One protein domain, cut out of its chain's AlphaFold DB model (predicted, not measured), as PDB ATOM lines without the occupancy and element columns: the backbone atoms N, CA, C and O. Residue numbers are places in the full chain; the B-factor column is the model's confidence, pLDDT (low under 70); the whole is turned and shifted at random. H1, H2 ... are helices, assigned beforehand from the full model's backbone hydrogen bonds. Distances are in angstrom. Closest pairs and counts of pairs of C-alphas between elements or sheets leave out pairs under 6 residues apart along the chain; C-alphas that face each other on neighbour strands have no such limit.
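AT A GLANCE: This is residues 173 to 236, 245 to 305 and 360 to 385 of the 749 residues of the protein "TTLL3B protein" of Symbiodinium natans (UniProt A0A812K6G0). What shape do these atoms make? The longest helix, H4, and the long H1 form a narrow V, closed near Ala 178 and Asp 296, with short H3 in its opening; H2 and H5 cross H1 and pack on it. Residues 283 to 291 and 300 to 305 of H4 stick out. What is it built of? The printed part has 151 residues, with five named helices, H1 to H5 along the chain, and no named strand: all helix. It is only just compact, close to loose, with a radius of gyration of the C-alphas of 17.5 A, and spans 61 by 45 by 24 A.

HOW THE PARTS SIT: What does the longest helix meet? H4, residues 272 to 305, only just touches H1, residues 178 to 202, with 3 pairs of C-alphas within 8 A, the closest those of Asp 296 and Ala 178, 6.5 A apart. H4 does so with residues 292 to 296 alone, at a shallow tilt of 30 degrees, opposite ways. What touches the hub, H1? H2, residues 214 to 236, touches residues 190 to 200 alone, at a steep tilt of 55 degrees, with the C-alphas of Ala 193 and Ala 220 closest, 4.5 A. H5, residues 360 to 373, touches residues 194 to 201 alone, closest at the C-alphas of Leu 197 and Val 366, 6.6 A. H3, residues 251 to 258, touches residues 189 to 193 alone, closest at the C-alphas of Ala 193 and Leu 257, 6.6 A. Are the backbones helical? Every O i to N i+4 pair is within hydrogen-bond range in H1, H2, H3 and H5; in H4, 28 of 30 are.

IN THESE COORDINATES: How long are the helices? H4 measures 49.9 A from first to last C-alpha, H1 36.1 A, H2 32.1 A, H5 19.7 A and H3 10.4 A. Where are anchors? C-alpha 178 begins H1 at (-31.116, -14.156, 36.828), and C-alpha 373 ends H5 at (-33.430, 2.902, 15.103).

THE WHOLE: Where is the printed part cut? Residues 237 to 244 and 306 to 359 are not printed, with C-alpha gaps of 12.8 A and 59.9 A. The links H1 to H2 and H3 to H4 are long. Where is confidence low? The model's pLDDT is under 70 in 39 residues, among them 268 to 281, and the mean of H4 is 66.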
ATOM      1  N   PHE A 173     -36.369  -3.615  34.123       92.56
ATOM      2  CA  PHE A 173     -35.814  -4.941  34.401       92.56
ATOM      3  C   PHE A 173     -35.742  -5.207  35.916       92.56
ATOM      4  O   PHE A 173     -34.958  -4.553  36.618       92.56
ATOM      5  N   PRO A 174     -36.537  -6.149  36.454       89.19
ATOM      6  CA  PRO A 174     -36.417  -6.612  37.837       89.19
ATOM      7  C   PRO A 174     -35.102  -7.380  38.054       89.19
ATOM      8  O   PRO A 174     -34.920  -8.485  37.551       89.19
ATOM      9  N   LEU A 175     -34.157  -6.806  38.807       86.62
ATOM     10  CA  LEU A 175     -32.825  -7.393  39.035       86.62
ATOM     11  C   LEU A 175     -32.799  -8.421  40.187       86.62
ATOM     12  O   LEU A 175     -31.743  -8.710  40.746       86.62
ATOM     13  N   ASP A 176     -33.956  -8.964  40.565       77.56
ATOM     14  CA  ASP A 176     -34.107 -10.093  41.492       77.56
ATOM     15  C   ASP A 176     -34.119 -11.462  40.782       77.56
ATOM     16  O   ASP A 176     -34.043 -12.504  41.436       77.56
ATOM     17  N   LYS A 177     -34.169 -11.468  39.443       76.31
ATOM     18  CA  LYS A 177     -34.178 -12.664  38.589       76.31
ATOM     19  C   LYS A 177     -32.925 -12.721  37.714       76.31
ATOM     20  O   LYS A 177     -32.531 -11.728  37.106       76.31
ATOM     21  N   ALA A 178     -32.333 -13.911  37.607       76.75
ATOM     22  CA  ALA A 178     -31.116 -14.156  36.828       76.75
ATOM     23  C   ALA A 178     -31.272 -13.798  35.339       76.75
ATOM     24  O   ALA A 178     -30.431 -13.092  34.785       76.75
ATOM     25  N   SER A 179     -32.375 -14.227  34.713       79.88
ATOM     26  CA  SER A 179     -32.673 -13.945  33.303       79.88
ATOM     27  C   SER A 179     -32.816 -12.445  33.045       79.88
ATOM     28  O   SER A 179     -32.107 -11.906  32.208       79.88
ATOM     29  N   ALA A 180     -33.616 -11.740  33.849       84.25
ATOM     30  CA  ALA A 180     -33.809 -10.296  33.725       84.25
ATOM     31  C   ALA A 180     -32.508  -9.495  33.944       84.25
ATOM     32  O   ALA A 180     -32.318  -8.450  33.322       84.25
ATOM     33  N   LEU A 181     -31.576  -9.992  34.771       85.00
ATOM     34  CA  LEU A 181     -30.233  -9.416  34.910       85.00
ATOM     35  C   LEU A 181     -29.379  -9.634  33.648       85.00
ATOM     36  O   LEU A 181     -28.652  -8.721  33.253       85.00
ATOM     37  N   GLN A 182     -29.470 -10.800  33.001       83.69
ATOM     38  CA  GLN A 182     -28.788 -11.097  31.732       83.69
ATOM     39  C   GLN A 182     -29.392 -10.311  30.553       83.69
ATOM     40  O   GLN A 182     -28.650  -9.722  29.768       83.69
ATOM     41  N   GLU A 183     -30.720 -10.227  30.467       88.69
ATOM     42  CA  GLU A 183     -31.461  -9.418  29.492       88.69
ATOM     43  C   GLU A 183     -31.090  -7.936  29.617       88.69
ATOM     44  O   GLU A 183     -30.692  -7.315  28.630       88.69
ATOM     45  N   PHE A 184     -31.101  -7.391  30.839       92.81
ATOM     46  CA  PHE A 184     -30.604  -6.044  31.120       92.81
ATOM     47  C   PHE A 184     -29.129  -5.875  30.714       92.81
ATOM     48  O   PHE A 184     -28.763  -4.846  30.152       92.81
ATOM     49  N   ALA A 185     -28.273  -6.879  30.942       91.06
ATOM     50  CA  ALA A 185     -26.867  -6.827  30.538       91.06
ATOM     51  C   ALA A 185     -26.691  -6.723  29.015       91.06
ATOM     52  O   ALA A 185     -25.778  -6.041  28.551       91.06
ATOM     53  N   LEU A 186     -27.528  -7.415  28.238       91.44
ATOM     54  CA  LEU A 186     -27.521  -7.352  26.776       91.44
ATOM     55  C   LEU A 186     -28.086  -6.019  26.283       91.44
ATOM     56  O   LEU A 186     -27.458  -5.363  25.450       91.44
ATOM     57  N   GLU A 187     -29.212  -5.584  26.849       93.81
ATOM     58  CA  GLU A 187     -29.869  -4.334  26.472       93.81
ATOM     59  C   GLU A 187     -28.996  -3.116  26.807       93.81
ATOM     60  O   GLU A 187     -28.836  -2.237  25.969       93.81
ATOM     61  N   PHE A 188     -28.316  -3.095  27.958       95.50
ATOM     62  CA  PHE A 188     -27.357  -2.042  28.312       95.50
ATOM     63  C   PHE A 188     -26.197  -1.938  27.304       95.50
ATOM     64  O   PHE A 188     -25.776  -0.836  26.948       95.50
ATOM     65  N   LYS A 189     -25.668  -3.076  26.830       94.62
ATOM     66  CA  LYS A 189     -24.550  -3.114  25.869       94.62
ATOM     67  C   LYS A 189     -24.980  -2.675  24.470       94.62
ATOM     68  O   LYS A 189     -24.270  -1.898  23.833       94.62
ATOM     69  N   TYR A 190     -26.146  -3.132  24.020       95.12
ATOM     70  CA  TYR A 190     -26.785  -2.669  22.788       95.12
ATOM     71  C   TYR A 190     -27.082  -1.163  22.851       95.12
ATOM     72  O   TYR A 190     -26.678  -0.407  21.973       95.12
ATOM     73  N   SER A 191     -27.675  -0.709  23.952       95.81
ATOM     74  CA  SER A 191     -27.989   0.691  24.229       95.81
ATOM     75  C   SER A 191     -26.745   1.595  24.202       95.81
ATOM     76  O   SER A 191     -26.773   2.648  23.563       95.81
ATOM     77  N   LYS A 192     -25.617   1.163  24.792       95.75
ATOM     78  CA  LYS A 192     -24.312   1.848  24.680       95.75
ATOM     79  C   LYS A 192     -23.836   1.945  23.222       95.75
ATOM     80  O   LYS A 192     -23.355   3.005  22.830       95.75
ATOM     81  N   ALA A 193     -23.990   0.888  22.419       96.38
ATOM     82  CA  ALA A 193     -23.646   0.914  20.994       96.38
ATOM     83  C   ALA A 193     -24.520   1.909  20.208       96.38
ATOM     84  O   ALA A 193     -23.985   2.741  19.479       96.38
ATOM     85  N   CYS A 194     -25.842   1.905  20.421       96.25
ATOM     86  CA  CYS A 194     -26.754   2.885  19.823       96.25
ATOM     87  C   CYS A 194     -26.362   4.330  20.175       96.25
ATOM     88  O   CYS A 194     -26.332   5.185  19.294       96.25
ATOM     89  N   CYS A 195     -26.003   4.596  21.436       95.31
ATOM     90  CA  CYS A 195     -25.530   5.912  21.873       95.31
ATOM     91  C   CYS A 195     -24.258   6.357  21.131       95.31
ATOM     92  O   CYS A 195     -24.184   7.500  20.693       95.31
ATOM     93  N   VAL A 196     -23.283   5.456  20.939       94.75
ATOM     94  CA  VAL A 196     -22.039   5.760  20.202       94.75
ATOM     95  C   VAL A 196     -22.341   6.158  18.756       94.75
ATOM     96  O   VAL A 196     -21.758   7.118  18.260       94.75
ATOM     97  N   LEU A 197     -23.271   5.464  18.091       94.81
ATOM     98  CA  LEU A 197     -23.681   5.808  16.726       94.81
ATOM     99  C   LEU A 197     -24.405   7.160  16.663       94.81
ATOM    100  O   LEU A 197     -24.064   7.989  15.821       94.81
ATOM    101  N   LYS A 198     -25.363   7.407  17.569       93.75
ATOM    102  CA  LYS A 198     -26.098   8.683  17.646       93.75
ATOM    103  C   LYS A 198     -25.156   9.869  17.864       93.75
ATOM    104  O   LYS A 198     -25.270  10.865  17.156       93.75
ATOM    105  N   GLU A 199     -24.222   9.756  18.805       91.44
ATOM    106  CA  GLU A 199     -23.306  10.850  19.140       91.44
ATOM    107  C   GLU A 199     -22.216  11.043  18.074       91.44
ATOM    108  O   GLU A 199     -21.888  12.169  17.712       91.44
ATOM    109  N   TRP A 200     -21.717   9.972  17.449       92.19
ATOM    110  CA  TRP A 200     -20.825  10.123  16.296       92.19
ATOM    111  C   TRP A 200     -21.517  10.816  15.101       92.19
ATOM    112  O   TRP A 200     -20.880  11.607  14.400       92.19
ATOM    113  N   LEU A 201     -22.826  10.602  14.901       90.69
ATOM    114  CA  LEU A 201     -23.617  11.349  13.914       90.69
ATOM    115  C   LEU A 201     -23.985  12.778  14.338       90.69
ATOM    116  O   LEU A 201     -24.310  13.570  13.451       90.69
ATOM    117  N   SER A 202     -23.927  13.139  15.627       87.56
ATOM    118  CA  SER A 202     -24.117  14.530  16.080       87.56
ATOM    119  C   SER A 202     -22.908  15.403  15.704       87.56
ATOM    120  O   SER A 202     -23.034  16.586  15.388       87.56
ATOM    121  N   HIS A 203     -21.725  14.789  15.631       84.25
ATOM    122  CA  HIS A 203     -20.426  15.411  15.381       84.25
ATOM    123  C   HIS A 203     -20.135  15.781  13.909       84.25
ATOM    124  O   HIS A 203     -18.990  15.698  13.473       84.25
ATOM    125  N   GLN A 204     -21.138  16.198  13.127       67.88
ATOM    126  CA  GLN A 204     -21.010  16.358  11.663       67.88
ATOM    127  C   GLN A 204     -19.956  17.387  11.227       67.88
ATOM    128  O   GLN A 204     -19.235  17.144  10.263       67.88
ATOM    129  N   ASP A 205     -19.829  18.489  11.969       68.69
ATOM    130  CA  ASP A 205     -18.855  19.559  11.702       68.69
ATOM    131  C   ASP A 205     -17.499  19.360  12.420       68.69
ATOM    132  O   ASP A 205     -16.604  20.198  12.295       68.69
ATOM    133  N   LYS A 206     -17.337  18.292  13.219       70.00
ATOM    134  CA  LYS A 206     -16.130  18.049  14.031       70.00
ATOM    135  C   LYS A 206     -15.083  17.239  13.262       70.00
ATOM    136  O   LYS A 206     -15.408  16.368  12.458       70.00
ATOM    137  N   THR A 207     -13.801  17.463  13.549       62.94
ATOM    138  CA  THR A 207     -12.718  16.668  12.951       62.94
ATOM    139  C   THR A 207     -12.570  15.297  13.621       62.94
ATOM    140  O   THR A 207     -13.004  15.072  14.751       62.94
ATOM    141  N   ALA A 208     -11.837  14.383  12.977       60.59
ATOM    142  CA  ALA A 208     -11.480  13.066  13.527       60.59
ATOM    143  C   ALA A 208     -10.621  13.102  14.820       60.59
ATOM    144  O   ALA A 208     -10.233  12.051  15.326       60.59
ATOM    145  N   LYS A 209     -10.295  14.290  15.351       60.41
ATOM    146  CA  LYS A 209      -9.633  14.495  16.656       60.41
ATOM    147  C   LYS A 209     -10.596  14.950  17.762       60.41
ATOM    148  O   LYS A 209     -10.149  15.243  18.865       60.41
ATOM    149  N   GLU A 210     -11.888  15.044  17.457       70.50
ATOM    150  CA  GLU A 210     -12.937  15.642  18.300       70.50
ATOM    151  C   GLU A 210     -14.196  14.742  18.365       70.50
ATOM    152  O   GLU A 210     -15.267  15.172  18.796       70.50
ATOM    153  N   THR A 211     -14.077  13.491  17.902       83.50
ATOM    154  CA  THR A 211     -15.140  12.478  17.819       83.50
ATOM    155  C   THR A 211     -14.551  11.067  17.974       83.50
ATOM    156  O   THR A 211     -13.330  10.899  17.971       83.50
ATOM    157  N   PHE A 212     -15.411  10.051  18.095       86.56
ATOM    158  CA  PHE A 212     -15.009   8.650  18.238       86.56
ATOM    159  C   PHE A 212     -14.203   8.129  17.037       86.56
ATOM    160  O   PHE A 212     -14.497   8.432  15.880       86.56
ATOM    161  N   GLN A 213     -13.220   7.274  17.323       86.44
ATOM    162  CA  GLN A 213     -12.430   6.567  16.311       86.44
ATOM    163  C   GLN A 213     -13.292   5.584  15.504       86.44
ATOM    164  O   GLN A 213     -14.125   4.882  16.081       86.44
ATOM    165  N   GLU A 214     -13.025   5.434  14.199       87.75
ATOM    166  CA  GLU A 214     -13.805   4.539  13.324       87.75
ATOM    167  C   GLU A 214     -13.909   3.101  13.856       87.75
ATOM    168  O   GLU A 214     -14.978   2.511  13.781       87.75
ATOM    169  N   GLY A 215     -12.857   2.540  14.466       87.75
ATOM    170  CA  GLY A 215     -12.909   1.188  15.045       87.75
ATOM    171  C   GLY A 215     -13.955   1.026  16.161       87.75
ATOM    172  O   GLY A 215     -14.568  -0.035  16.289       87.75
ATOM    173  N   VAL A 216     -14.223   2.087  16.932       90.62
ATOM    174  CA  VAL A 216     -15.289   2.114  17.949       90.62
ATOM    175  C   VAL A 216     -16.660   2.181  17.269       90.62
ATOM    176  O   VAL A 216     -17.562   1.420  17.621       90.62
ATOM    177  N   VAL A 217     -16.795   3.023  16.238       92.94
ATOM    178  CA  VAL A 217     -18.030   3.204  15.454       92.94
ATOM    179  C   VAL A 217     -18.408   1.926  14.697       92.94
ATOM    180  O   VAL A 217     -19.539   1.466  14.807       92.94
ATOM    181  N   ARG A 218     -17.459   1.279  14.005       93.44
ATOM    182  CA  ARG A 218     -17.655  -0.014  13.323       93.44
ATOM    183  C   ARG A 218     -18.031  -1.130  14.297       93.44
ATOM    184  O   ARG A 218     -18.873  -1.966  13.974       93.44
ATOM    185  N   THR A 219     -17.449  -1.137  15.500       93.88
ATOM    186  CA  THR A 219     -17.826  -2.088  16.562       93.88
ATOM    187  C   THR A 219     -19.271  -1.858  17.012       93.88
ATOM    188  O   THR A 219     -20.042  -2.812  17.107       93.88
ATOM    189  N   ALA A 220     -19.671  -0.600  17.227       95.75
ATOM    190  CA  ALA A 220     -21.049  -0.249  17.559       95.75
ATOM    191  C   ALA A 220     -22.026  -0.638  16.435       95.75
ATOM    192  O   ALA A 220     -23.028  -1.301  16.696       95.75
ATOM    193  N   LEU A 221     -21.691  -0.323  15.182       95.75
ATOM    194  CA  LEU A 221     -22.477  -0.655  13.994       95.75
ATOM    195  C   LEU A 221     -22.684  -2.167  13.842       95.75
ATOM    196  O   LEU A 221     -23.805  -2.609  13.599       95.75
ATOM    197  N   ARG A 222     -21.638  -2.973  14.064       94.94
ATOM    198  CA  ARG A 222     -21.699  -4.445  14.046       94.94
ATOM    199  C   ARG A 222     -22.635  -4.998  15.122       94.94
ATOM    200  O   ARG A 222     -23.440  -5.882  14.834       94.94
ATOM    201  N   VAL A 223     -22.560  -4.461  16.342       94.56
ATOM    202  CA  VAL A 223     -23.448  -4.840  17.453       94.56
ATOM    203  C   VAL A 223     -24.903  -4.466  17.150       94.56
ATOM    204  O   VAL A 223     -25.791  -5.297  17.333       94.56
ATOM    205  N   VAL A 224     -25.156  -3.258  16.638       95.19
ATOM    206  CA  VAL A 224     -26.514  -2.789  16.315       95.19
ATOM    207  C   VAL A 224     -27.113  -3.563  15.138       95.19
ATOM    208  O   VAL A 224     -28.214  -4.090  15.277       95.19
ATOM    209  N   LYS A 225     -26.388  -3.734  14.021       93.12
ATOM    210  CA  LYS A 225     -26.855  -4.539  12.873       93.12
ATOM    211  C   LYS A 225     -27.184  -5.981  13.283       93.12
ATOM    212  O   LYS A 225     -28.199  -6.518  12.847       93.12
ATOM    213  N   ARG A 226     -26.395  -6.590  14.181       92.50
ATOM    214  CA  ARG A 226     -26.672  -7.932  14.727       92.50
ATOM    215  C   ARG A 226     -27.926  -7.979  15.613       92.50
ATOM    216  O   ARG A 226     -28.622  -8.989  15.593       92.50
ATOM    217  N   ARG A 227     -28.245  -6.913  16.358       91.06
ATOM    218  CA  ARG A 227     -29.495  -6.817  17.141       91.06
ATOM    219  C   ARG A 227     -30.722  -6.587  16.261       91.06
ATOM    220  O   ARG A 227     -31.758  -7.183  16.525       91.06
ATOM    221  N   LEU A 228     -30.609  -5.762  15.220       88.38
ATOM    222  CA  LEU A 228     -31.692  -5.566  14.253       88.38
ATOM    223  C   LEU A 228     -32.025  -6.886  13.540       88.38
ATOM    224  O   LEU A 228     -33.180  -7.294  13.544       88.38
ATOM    225  N   ALA A 229     -31.013  -7.628  13.075       87.19
ATOM    226  CA  ALA A 229     -31.209  -8.947  12.469       87.19
ATOM    227  C   ALA A 229     -31.834  -9.990  13.426       87.19
ATOM    228  O   ALA A 229     -32.647 -10.800  12.989       87.19
ATOM    229  N   ASP A 230     -31.496  -9.963  14.723       84.12
ATOM    230  CA  ASP A 230     -32.151 -10.772  15.769       84.12
ATOM    231  C   ASP A 230     -33.647 -10.423  15.917       84.12
ATOM    232  O   ASP A 230     -34.502 -11.308  15.989       84.12
ATOM    233  N   ILE A 231     -33.976  -9.128  15.922       81.62
ATOM    234  CA  ILE A 231     -35.356  -8.636  16.017       81.62
ATOM    235  C   ILE A 231     -36.153  -9.010  14.758       81.62
ATOM    236  O   ILE A 231     -37.238  -9.576  14.885       81.62
ATOM    237  N   ASP A 232     -35.612  -8.774  13.561       80.38
ATOM    238  CA  ASP A 232     -36.255  -9.138  12.294       80.38
ATOM    239  C   ASP A 232     -36.481 -10.653  12.187       80.38
ATOM    240  O   ASP A 232     -37.575 -11.094  11.832       80.38
ATOM    241  N   ALA A 233     -35.493 -11.473  12.565       78.69
ATOM    242  CA  ALA A 233     -35.642 -12.927  12.586       78.69
ATOM    243  C   ALA A 233     -36.806 -13.372  13.491       78.69
ATOM    244  O   ALA A 233     -37.585 -14.237  13.097       78.69
ATOM    245  N   LYS A 234     -36.969 -12.741  14.663       74.06
ATOM    246  CA  LYS A 234     -38.069 -13.007  15.610       74.06
ATOM    247  C   LYS A 234     -39.430 -12.464  15.157       74.06
ATOM    248  O   LYS A 234     -40.451 -12.970  15.615       74.06
ATOM    249  N   LEU A 235     -39.463 -11.446  14.296       70.31
ATOM    250  CA  LEU A 235     -40.699 -10.868  13.751       70.31
ATOM    251  C   LEU A 235     -41.220 -11.614  12.514       70.31
ATOM    252  O   LEU A 235     -42.428 -11.640  12.295       70.31
ATOM    253  N   TYR A 236     -40.330 -12.216  11.717       67.06
ATOM    254  CA  TYR A 236     -40.671 -12.826  10.423       67.06
ATOM    255  C   TYR A 236     -40.507 -14.359  10.366       67.06
ATOM    256  O   TYR A 236     -40.639 -14.955   9.294       67.06
ATOM    257  N   VAL A 245     -31.173 -16.924  16.976       53.84
ATOM    258  CA  VAL A 245     -29.991 -16.094  16.719       53.84
ATOM    259  C   VAL A 245     -29.694 -15.311  17.997       53.84
ATOM    260  O   VAL A 245     -30.021 -14.135  18.120       53.84
ATOM    261  N   ASP A 246     -29.153 -16.005  18.998       65.62
ATOM    262  CA  ASP A 246     -28.997 -15.482  20.351       65.62
ATOM    263  C   ASP A 246     -28.099 -14.238  20.348       65.62
ATOM    264  O   ASP A 246     -26.877 -14.308  20.160       65.62
ATOM    265  N   PHE A 247     -28.726 -13.069  20.502       83.19
ATOM    266  CA  PHE A 247     -28.044 -11.791  20.432       83.19
ATOM    267  C   PHE A 247     -27.068 -11.647  21.601       83.19
ATOM    268  O   PHE A 247     -27.439 -11.332  22.731       83.19
ATOM    269  N   ARG A 248     -25.783 -11.813  21.295       85.81
ATOM    270  CA  ARG A 248     -24.672 -11.597  22.223       85.81
ATOM    271  C   ARG A 248     -23.793 -10.440  21.759       85.81
ATOM    272  O   ARG A 248     -23.787 -10.058  20.589       85.81
ATOM    273  N   VAL A 249     -23.008  -9.900  22.688       86.12
ATOM    274  CA  VAL A 249     -21.915  -8.947  22.422       86.12
ATOM    275  C   VAL A 249     -20.611  -9.624  22.842       86.12
ATOM    276  O   VAL A 249     -20.451  -9.945  24.024       86.12
ATOM    277  N   LYS A 250     -19.709  -9.892  21.884       87.06
ATOM    278  CA  LYS A 250     -18.430 -10.588  22.122       87.06
ATOM    279  C   LYS A 250     -17.588  -9.764  23.112       87.06
ATOM    280  O   LYS A 250     -17.628  -8.534  23.103       87.06
ATOM    281  N   ARG A 251     -16.770 -10.413  23.951       80.06
ATOM    282  CA  ARG A 251     -15.968  -9.713  24.984       80.06
ATOM    283  C   ARG A 251     -15.039  -8.645  24.386       80.06
ATOM    284  O   ARG A 251     -14.965  -7.547  24.924       80.06
ATOM    285  N   LYS A 252     -14.410  -8.944  23.239       81.75
ATOM    286  CA  LYS A 252     -13.570  -8.005  22.471       81.75
ATOM    287  C   LYS A 252     -14.364  -6.764  22.003       81.75
ATOM    288  O   LYS A 252     -13.854  -5.656  22.107       81.75
ATOM    289  N   GLU A 253     -15.618  -6.929  21.566       89.44
ATOM    290  CA  GLU A 253     -16.507  -5.817  21.176       89.44
ATOM    291  C   GLU A 253     -16.905  -4.963  22.393       89.44
ATOM    292  O   GLU A 253     -16.888  -3.734  22.328       89.44
ATOM    293  N   TRP A 254     -17.232  -5.600  23.527       89.44
ATOM    294  CA  TRP A 254     -17.609  -4.872  24.742       89.44
ATOM    295  C   TRP A 254     -16.447  -4.077  25.339       89.44
ATOM    296  O   TRP A 254     -16.651  -2.929  25.714       89.44
ATOM    297  N   ASP A 255     -15.229  -4.629  25.360       83.94
ATOM    298  CA  ASP A 255     -14.027  -3.900  25.787       83.94
ATOM    299  C   ASP A 255     -13.845  -2.582  25.000       83.94
ATOM    300  O   ASP A 255     -13.454  -1.571  25.583       83.94
ATOM    301  N   ILE A 256     -14.146  -2.579  23.693       86.69
ATOM    302  CA  ILE A 256     -14.057  -1.398  22.816       86.69
ATOM    303  C   ILE A 256     -15.198  -0.409  23.102       86.69
ATOM    304  O   ILE A 256     -14.953   0.783  23.267       86.69
ATOM    305  N   LEU A 257     -16.445  -0.878  23.219       90.38
ATOM    306  CA  LEU A 257     -17.600  -0.017  23.525       90.38
ATOM    307  C   LEU A 257     -17.550   0.584  24.938       90.38
ATOM    308  O   LEU A 257     -18.078   1.671  25.173       90.38
ATOM    309  N   LEU A 258     -16.898  -0.102  25.875       85.06
ATOM    310  CA  LEU A 258     -16.655   0.375  27.235       85.06
ATOM    311  C   LEU A 258     -15.531   1.424  27.295       85.06
ATOM    312  O   LEU A 258     -15.469   2.188  28.253       85.06
ATOM    313  N   ALA A 259     -14.679   1.494  26.264       81.25
ATOM    314  CA  ALA A 259     -13.693   2.559  26.074       81.25
ATOM    315  C   ALA A 259     -14.301   3.866  25.531       81.25
ATOM    316  O   ALA A 259     -13.637   4.898  25.565       81.25
ATOM    317  N   ALA A 260     -15.535   3.827  25.012       86.25
ATOM    318  CA  ALA A 260     -16.211   4.993  24.456       86.25
ATOM    319  C   ALA A 260     -16.660   5.952  25.573       86.25
ATOM    320  O   ALA A 260     -17.725   5.786  26.180       86.25
ATOM    321  N   ASP A 261     -15.816   6.941  25.839       85.06
ATOM    322  CA  ASP A 261     -16.049   8.081  26.724       85.06
ATOM    323  C   ASP A 261     -16.925   9.127  26.010       85.06
ATOM    324  O   ASP A 261     -16.629   9.510  24.884       85.06
ATOM    325  N   PHE A 262     -18.027   9.557  26.626       87.06
ATOM    326  CA  PHE A 262     -18.964  10.511  26.011       87.06
ATOM    327  C   PHE A 262     -18.608  11.964  26.334       87.06
ATOM    328  O   PHE A 262     -18.998  12.864  25.597       87.06
ATOM    329  N   ASP A 263     -17.823  12.186  27.386       84.31
ATOM    330  CA  ASP A 263     -17.387  13.515  27.807       84.31
ATOM    331  C   ASP A 263     -16.036  13.875  27.147       84.31
ATOM    332  O   ASP A 263     -15.691  15.049  26.994       84.31
ATOM    333  N   ALA A 264     -15.293  12.863  26.676       83.69
ATOM    334  CA  ALA A 264     -14.080  13.003  25.870       83.69
ATOM    335  C   ALA A 264     -13.990  11.951  24.727       83.69
ATOM    336  O   ALA A 264     -13.112  11.083  24.746       83.69
ATOM    337  N   PRO A 265     -14.849  12.035  23.688       83.75
ATOM    338  CA  PRO A 265     -14.985  11.030  22.617       83.75
ATOM    339  C   PRO A 265     -13.723  10.790  21.776       83.75
ATOM    340  O   PRO A 265     -13.574   9.734  21.162       83.75
ATOM    341  N   GLN A 266     -12.791  11.742  21.768       78.12
ATOM    342  CA  GLN A 266     -11.478  11.626  21.131       78.12
ATOM    343  C   GLN A 266     -10.472  10.731  21.884       78.12
ATOM    344  O   GLN A 266      -9.385  10.461  21.362       78.12
ATOM    345  N   ASN A 267     -10.778  10.306  23.118       77.56
ATOM    346  CA  ASN A 267      -9.851   9.537  23.947       77.56
ATOM    347  C   ASN A 267      -9.507   8.183  23.307       77.56
ATOM    348  O   ASN A 267     -10.367   7.416  22.877       77.56
ATOM    349  N   ASN A 268      -8.209   7.886  23.234       61.38
ATOM    350  CA  ASN A 268      -7.720   6.710  22.526       61.38
ATOM    351  C   ASN A 268      -7.817   5.446  23.394       61.38
ATOM    352  O   ASN A 268      -7.223   5.383  24.471       61.38
ATOM    353  N   VAL A 269      -8.452   4.402  22.854       61.88
ATOM    354  CA  VAL A 269      -8.498   3.041  23.419       61.88
ATOM    355  C   VAL A 269      -7.087   2.486  23.698       61.88
ATOM    356  O   VAL A 269      -6.905   1.663  24.582       61.88
ATOM    357  N   ALA A 270      -6.049   2.964  23.004       56.66
ATOM    358  CA  ALA A 270      -4.658   2.577  23.259       56.66
ATOM    359  C   ALA A 270      -3.970   3.293  24.452       56.66
ATOM    360  O   ALA A 270      -2.793   3.031  24.699       56.66
ATOM    361  N   SER A 271      -4.648   4.193  25.180       59.78
ATOM    362  CA  SER A 271      -4.055   4.963  26.293       59.78
ATOM    363  C   SER A 271      -3.587   4.085  27.467       59.78
ATOM    364  O   SER A 271      -4.235   3.094  27.811       59.78
ATOM    365  N   SER A 272      -2.499   4.482  28.139       56.94
ATOM    366  CA  SER A 272      -1.988   3.833  29.362       56.94
ATOM    367  C   SER A 272      -3.046   3.742  30.459       56.94
ATOM    368  O   SER A 272      -3.185   2.717  31.127       56.94
ATOM    369  N   ASP A 273      -3.833   4.803  30.607       61.12
ATOM    370  CA  ASP A 273      -4.807   4.937  31.688       61.12
ATOM    371  C   ASP A 273      -5.998   4.003  31.439       61.12
ATOM    372  O   ASP A 273      -6.496   3.353  32.361       61.12
ATOM    373  N   TRP A 274      -6.367   3.822  30.164       63.19
ATOM    374  CA  TRP A 274      -7.331   2.804  29.753       63.19
ATOM    375  C   TRP A 274      -6.803   1.386  29.986       63.19
ATOM    376  O   TRP A 274      -7.568   0.534  30.421       63.19
ATOM    377  N   GLN A 275      -5.510   1.107  29.776       66.50
ATOM    378  CA  GLN A 275      -4.951  -0.217  30.089       66.50
ATOM    379  C   GLN A 275      -5.018  -0.532  31.597       66.50
ATOM    380  O   GLN A 275      -5.373  -1.653  31.977       66.50
ATOM    381  N   HIS A 276      -4.763   0.455  32.463       63.75
ATOM    382  CA  HIS A 276      -4.926   0.310  33.914       63.75
ATOM    383  C   HIS A 276      -6.395   0.118  34.329       63.75
ATOM    384  O   HIS A 276      -6.706  -0.806  35.089       63.75
ATOM    385  N   GLU A 277      -7.312   0.934  33.809       66.19
ATOM    386  CA  GLU A 277      -8.747   0.811  34.097       66.19
ATOM    387  C   GLU A 277      -9.334  -0.490  33.512       66.19
ATOM    388  O   GLU A 277     -10.148  -1.146  34.160       66.19
ATOM    389  N   LYS A 278      -8.851  -0.959  32.355       68.62
ATOM    390  CA  LYS A 278      -9.179  -2.274  31.780       68.62
ATOM    391  C   LYS A 278      -8.746  -3.423  32.686       68.62
ATOM    392  O   LYS A 278      -9.517  -4.362  32.882       68.62
ATOM    393  N   LEU A 279      -7.550  -3.364  33.275       67.75
ATOM    394  CA  LEU A 279      -7.093  -4.381  34.229       67.75
ATOM    395  C   LEU A 279      -7.978  -4.406  35.488       67.75
ATOM    396  O   LEU A 279      -8.423  -5.474  35.918       67.75
ATOM    397  N   ARG A 280      -8.305  -3.226  36.030       69.12
ATOM    398  CA  ARG A 280      -9.244  -3.055  37.151       69.12
ATOM    399  C   ARG A 280     -10.633  -3.616  36.818       69.12
ATOM    400  O   ARG A 280     -11.201  -4.353  37.625       69.12
ATOM    401  N   ARG A 281     -11.153  -3.337  35.619       65.94
ATOM    402  CA  ARG A 281     -12.441  -3.850  35.122       65.94
ATOM    403  C   ARG A 281     -12.414  -5.349  34.837       65.94
ATOM    404  O   ARG A 281     -13.421  -6.003  35.082       65.94
ATOM    405  N   LYS A 282     -11.282  -5.939  34.431       70.56
ATOM    406  CA  LYS A 282     -11.135  -7.404  34.314       70.56
ATOM    407  C   LYS A 282     -11.300  -8.085  35.679       70.56
ATOM    408  O   LYS A 282     -12.092  -9.012  35.795       70.56
ATOM    409  N   LEU A 283     -10.629  -7.573  36.716       69.38
ATOM    410  CA  LEU A 283     -10.784  -8.032  38.108       69.38
ATOM    411  C   LEU A 283     -12.213  -7.837  38.644       69.38
ATOM    412  O   LEU A 283     -12.698  -8.645  39.439       69.38
ATOM    413  N   LEU A 284     -12.888  -6.769  38.217       66.19
ATOM    414  CA  LEU A 284     -14.275  -6.497  38.578       66.19
ATOM    415  C   LEU A 284     -15.250  -7.440  37.862       66.19
ATOM    416  O   LEU A 284     -16.129  -7.975  38.519       66.19
ATOM    417  N   ASN A 285     -15.042  -7.734  36.575       66.06
ATOM    418  CA  ASN A 285     -15.847  -8.672  35.783       66.06
ATOM    419  C   ASN A 285     -15.634 -10.151  36.156       66.06
ATOM    420  O   ASN A 285     -16.473 -10.985  35.826       66.06
ATOM    421  N   GLU A 286     -14.583 -10.485  36.903       71.94
ATOM    422  CA  GLU A 286     -14.443 -11.821  37.496       71.94
ATOM    423  C   GLU A 286     -15.367 -11.981  38.716       71.94
ATOM    424  O   GLU A 286     -16.150 -12.924  38.815       71.94
ATOM    425  N   LYS A 287     -15.400 -10.968  39.594       68.25
ATOM    426  CA  LYS A 287     -16.408 -10.856  40.667       68.25
ATOM    427  C   LYS A 287     -17.817 -10.697  40.075       68.25
ATOM    428  O   LYS A 287     -18.787 -11.205  40.632       68.25
ATOM    429  N   ASN A 288     -17.902  -9.991  38.945       64.19
ATOM    430  CA  ASN A 288     -18.843 -10.089  37.823       64.19
ATOM    431  C   ASN A 288     -19.520 -11.470  37.750       64.19
ATOM    432  O   ASN A 288     -20.590 -11.681  38.321       64.19
ATOM    433  N   LYS A 289     -18.813 -12.410  37.112       67.44
ATOM    434  CA  LYS A 289     -19.178 -13.817  36.901       67.44
ATOM    435  C   LYS A 289     -19.506 -14.565  38.204       67.44
ATOM    436  O   LYS A 289     -20.632 -15.027  38.378       67.44
ATOM    437  N   GLN A 290     -18.571 -14.604  39.158       71.44
ATOM    438  CA  GLN A 290     -18.659 -15.439  40.370       71.44
ATOM    439  C   GLN A 290     -19.917 -15.191  41.220       71.44
ATOM    440  O   GLN A 290     -20.477 -16.125  41.797       71.44
ATOM    441  N   PHE A 291     -20.381 -13.938  41.315       66.25
ATOM    442  CA  PHE A 291     -21.621 -13.635  42.031       66.25
ATOM    443  C   PHE A 291     -22.860 -14.154  41.303       66.25
ATOM    444  O   PHE A 291     -23.760 -14.631  41.984       66.25
ATOM    445  N   ILE A 292     -22.932 -14.038  39.970       61.56
ATOM    446  CA  ILE A 292     -24.119 -14.447  39.199       61.56
ATOM    447  C   ILE A 292     -24.335 -15.944  39.413       61.56
ATOM    448  O   ILE A 292     -25.357 -16.339  39.959       61.56
ATOM    449  N   GLU A 293     -23.301 -16.754  39.188       68.38
ATOM    450  CA  GLU A 293     -23.357 -18.186  39.477       68.38
ATOM    451  C   GLU A 293     -23.705 -18.499  40.952       68.38
ATOM    452  O   GLU A 293     -24.447 -19.435  41.247       68.38
ATOM    453  N   GLN A 294     -23.162 -17.745  41.923       69.44
ATOM    454  CA  GLN A 294     -23.492 -17.931  43.344       69.44
ATOM    455  C   GLN A 294     -24.960 -17.578  43.645       69.44
ATOM    456  O   GLN A 294     -25.581 -18.209  44.503       69.44
ATOM    457  N   TYR A 295     -25.512 -16.575  42.964       63.22
ATOM    458  CA  TYR A 295     -26.901 -16.155  43.088       63.22
ATOM    459  C   TYR A 295     -27.841 -17.184  42.455       63.22
ATOM    460  O   TYR A 295     -28.816 -17.581  43.091       63.22
ATOM    461  N   ASP A 296     -27.486 -17.702  41.283       61.31
ATOM    462  CA  ASP A 296     -28.260 -18.694  40.536       61.31
ATOM    463  C   ASP A 296     -28.312 -20.027  41.292       61.31
ATOM    464  O   ASP A 296     -29.401 -20.541  41.565       61.31
ATOM    465  N   ARG A 297     -27.162 -20.513  41.788       72.00
ATOM    466  CA  ARG A 297     -27.086 -21.665  42.707       72.00
ATOM    467  C   ARG A 297     -27.962 -21.457  43.954       72.00
ATOM    468  O   ARG A 297     -28.630 -22.386  44.410       72.00
ATOM    469  N   LYS A 298     -28.038 -20.232  44.492       70.75
ATOM    470  CA  LYS A 298     -28.907 -19.905  45.639       70.75
ATOM    471  C   LYS A 298     -30.399 -19.861  45.265       70.75
ATOM    472  O   LYS A 298     -31.227 -20.307  46.062       70.75
ATOM    473  N   LEU A 299     -30.761 -19.349  44.088       59.69
ATOM    474  CA  LEU A 299     -32.140 -19.355  43.584       59.69
ATOM    475  C   LEU A 299     -32.633 -20.787  43.342       59.69
ATOM    476  O   LEU A 299     -33.732 -21.127  43.780       59.69
ATOM    477  N   GLN A 300     -31.805 -21.644  42.740       67.38
ATOM    478  CA  GLN A 300     -32.084 -23.072  42.553       67.38
ATOM    479  C   GLN A 300     -32.345 -23.772  43.899       67.38
ATOM    480  O   GLN A 300     -33.377 -24.426  44.071       67.38
ATOM    481  N   GLN A 301     -31.476 -23.560  44.895       71.62
ATOM    482  CA  GLN A 301     -31.657 -24.088  46.256       71.62
ATOM    483  C   GLN A 301     -32.955 -23.594  46.920       71.62
ATOM    484  O   GLN A 301     -33.654 -24.375  47.569       71.62
ATOM    485  N   LEU A 302     -33.307 -22.313  46.762       65.44
ATOM    486  CA  LEU A 302     -34.559 -21.755  47.290       65.44
ATOM    487  C   LEU A 302     -35.791 -22.344  46.591       65.44
ATOM    488  O   LEU A 302     -36.756 -22.709  47.266       65.44
ATOM    489  N   ALA A 303     -35.750 -22.491  45.265       59.75
ATOM    490  CA  ALA A 303     -36.816 -23.117  44.491       59.75
ATOM    491  C   ALA A 303     -37.043 -24.571  44.931       59.75
ATOM    492  O   ALA A 303     -38.188 -24.969  45.160       59.75
ATOM    493  N   GLU A 304     -35.978 -25.350  45.138       70.44
ATOM    494  CA  GLU A 304     -36.101 -26.733  45.607       70.44
ATOM    495  C   GLU A 304     -36.618 -26.812  47.052       70.44
ATOM    496  O   GLU A 304     -37.527 -27.587  47.342       70.44
ATOM    497  N   GLN A 305     -36.172 -25.928  47.954       65.88
ATOM    498  CA  GLN A 305     -36.763 -25.822  49.296       65.88
ATOM    499  C   GLN A 305     -38.268 -25.497  49.256       65.88
ATOM    500  O   GLN A 305     -39.021 -25.991  50.100       65.88
ATOM    501  N   SER A 360     -16.857   8.172   4.355       84.50
ATOM    502  CA  SER A 360     -18.208   8.431   3.836       84.50
ATOM    503  C   SER A 360     -19.107   7.193   3.783       84.50
ATOM    504  O   SER A 360     -20.307   7.317   4.006       84.50
ATOM    505  N   GLU A 361     -18.550   6.010   3.522       87.19
ATOM    506  CA  GLU A 361     -19.316   4.756   3.448       87.19
ATOM    507  C   GLU A 361     -19.756   4.332   4.851       87.19
ATOM    508  O   GLU A 361     -20.925   4.021   5.079       87.19
ATOM    509  N   LEU A 362     -18.843   4.448   5.825       89.69
ATOM    510  CA  LEU A 362     -19.159   4.256   7.240       89.69
ATOM    511  C   LEU A 362     -20.241   5.234   7.703       89.69
ATOM    512  O   LEU A 362     -21.154   4.836   8.422       89.69
ATOM    513  N   ARG A 363     -20.169   6.502   7.273       89.94
ATOM    514  CA  ARG A 363     -21.214   7.491   7.565       89.94
ATOM    515  C   ARG A 363     -22.570   7.061   7.014       89.94
ATOM    516  O   ARG A 363     -23.515   7.033   7.794       89.94
ATOM    517  N   GLN A 364     -22.658   6.687   5.738       91.19
ATOM    518  CA  GLN A 364     -23.926   6.270   5.137       91.19
ATOM    519  C   GLN A 364     -24.523   5.050   5.859       91.19
ATOM    520  O   GLN A 364     -25.693   5.081   6.233       91.19
ATOM    521  N   GLU A 365     -23.731   4.007   6.137       93.81
ATOM    522  CA  GLU A 365     -24.240   2.827   6.852       93.81
ATOM    523  C   GLU A 365     -24.730   3.145   8.273       93.81
ATOM    524  O   GLU A 365     -25.687   2.529   8.751       93.81
ATOM    525  N   VAL A 366     -24.074   4.077   8.971       94.19
ATOM    526  CA  VAL A 366     -24.496   4.509  10.310       94.19
ATOM    527  C   VAL A 366     -25.749   5.386  10.229       94.19
ATOM    528  O   VAL A 366     -26.631   5.231  11.068       94.19
ATOM    529  N   GLU A 367     -25.876   6.254   9.222       94.50
ATOM    530  CA  GLU A 367     -27.086   7.052   8.973       94.50
ATOM    531  C   GLU A 367     -28.297   6.157   8.669       94.50
ATOM    532  O   GLU A 367     -29.331   6.302   9.321       94.50
ATOM    533  N   GLU A 368     -28.159   5.165   7.783       93.62
ATOM    534  CA  GLU A 368     -29.214   4.185   7.472       93.62
ATOM    535  C   GLU A 368     -29.650   3.376   8.709       93.62
ATOM    536  O   GLU A 368     -30.846   3.200   8.966       93.62
ATOM    537  N   VAL A 369     -28.691   2.910   9.518       94.31
ATOM    538  CA  VAL A 369     -28.981   2.159  10.749       94.31
ATOM    539  C   VAL A 369     -29.617   3.045  11.821       94.31
ATOM    540  O   VAL A 369     -30.560   2.614  12.482       94.31
ATOM    541  N   VAL A 370     -29.156   4.283  12.001       94.06
ATOM    542  CA  VAL A 370     -29.744   5.208  12.982       94.06
ATOM    543  C   VAL A 370     -31.139   5.675  12.544       94.06
ATOM    544  O   VAL A 370     -32.003   5.841  13.404       94.06
ATOM    545  N   GLU A 371     -31.417   5.794  11.243       92.75
ATOM    546  CA  GLU A 371     -32.774   6.041  10.734       92.75
ATOM    547  C   GLU A 371     -33.715   4.858  11.019       92.75
ATOM    548  O   GLU A 371     -34.851   5.059  11.445       92.75
ATOM    549  N   SER A 372     -33.235   3.616  10.878       90.19
ATOM    550  CA  SER A 372     -33.977   2.422  11.309       90.19
ATOM    551  C   SER A 372     -34.262   2.444  12.820       90.19
ATOM    552  O   SER A 372     -35.398   2.213  13.240       90.19
ATOM    553  N   LEU A 373     -33.275   2.819  13.645       90.62
ATOM    554  CA  LEU A 373     -33.430   2.902  15.103       90.62
ATOM    555  C   LEU A 373     -34.482   3.926  15.567       90.62
ATOM    556  O   LEU A 373     -35.084   3.704  16.619       90.62
ATOM    557  N   LYS A 374     -34.756   4.999  14.808       90.69
ATOM    558  CA  LYS A 374     -35.813   5.985  15.135       90.69
ATOM    559  C   LYS A 374     -37.220   5.384  15.197       90.69
ATOM    560  O   LYS A 374     -38.106   5.971  15.807       90.69
ATOM    561  N   GLN A 375     -37.438   4.216  14.589       86.50
ATOM    562  CA  GLN A 375     -38.716   3.501  14.670       86.50
ATOM    563  C   GLN A 375     -38.963   2.899  16.065       86.50
ATOM    564  O   GLN A 375     -40.100   2.571  16.403       86.50
ATOM    565  N   HIS A 376     -37.920   2.753  16.893       89.31
ATOM    566  CA  HIS A 376     -38.067   2.269  18.261       89.31
ATOM    567  C   HIS A 376     -38.589   3.391  19.180       89.31
ATOM    568  O   HIS A 376     -37.907   4.406  19.323       89.31
ATOM    569  N   PRO A 377     -39.723   3.220  19.895       90.88
ATOM    570  CA  PRO A 377     -40.352   4.322  20.637       90.88
ATOM    571  C   PRO A 377     -39.490   4.977  21.729       90.88
ATOM    572  O   PRO A 377     -39.779   6.090  22.150       90.88
ATOM    573  N   GLN A 378     -38.435   4.300  22.198       93.25
ATOM    574  CA  GLN A 378     -37.514   4.812  23.227       93.25
ATOM    575  C   GLN A 378     -36.191   5.346  22.653       93.25
ATOM    576  O   GLN A 378     -35.223   5.496  23.398       93.25
ATOM    577  N   PHE A 379     -36.116   5.598  21.341       91.94
ATOM    578  CA  PHE A 379     -34.896   6.048  20.663       91.94
ATOM    579  C   PHE A 379     -34.281   7.301  21.308       91.94
ATOM    580  O   PHE A 379     -33.074   7.326  21.560       91.94
ATOM    581  N   ASP A 380     -35.086   8.317  21.628       89.88
ATOM    582  CA  ASP A 380     -34.595   9.603  22.149       89.88
ATOM    583  C   ASP A 380     -34.374   9.651  23.662       89.88
ATOM    584  O   ASP A 380     -33.600  10.487  24.135       89.88
ATOM    585  N   LEU A 381     -34.894   8.661  24.400       91.75
ATOM    586  CA  LEU A 381     -34.565   8.448  25.816       91.75
ATOM    587  C   LEU A 381     -33.088   8.087  26.042       91.75
ATOM    588  O   LEU A 381     -32.660   7.977  27.192       91.75
ATOM    589  N   ASN A 382     -32.333   7.823  24.974       86.69
ATOM    590  CA  ASN A 382     -31.020   7.197  25.006       86.69
ATOM    591  C   ASN A 382     -29.957   8.088  24.339       86.69
ATOM    592  O   ASN A 382     -30.005   8.297  23.120       86.69
ATOM    593  N   GLN A 383     -29.028   8.630  25.138       88.62
ATOM    594  CA  GLN A 383     -28.003   9.582  24.672       88.62
ATOM    595  C   GLN A 383     -26.602   9.262  25.223       88.62
ATOM    596  O   GLN A 383     -25.698   8.964  24.448       88.62
ATOM    597  N   ARG A 384     -26.431   9.234  26.550       92.38
ATOM    598  CA  ARG A 384     -25.237   8.774  27.286       92.38
ATOM    599  C   ARG A 384     -25.444   7.402  27.964       92.38
ATOM    600  O   ARG A 384     -24.646   7.010  28.815       92.38
ATOM    601  N   ASN A 385     -26.488   6.657  27.581       96.06
ATOM    602  CA  ASN A 385     -26.866   5.339  28.121       96.06
ATOM    603  C   ASN A 385     -27.090   5.341  29.649       96.06
ATOM    604  O   ASN A 385     -26.524   4.527  30.380       96.06
TER     605      ASN A 385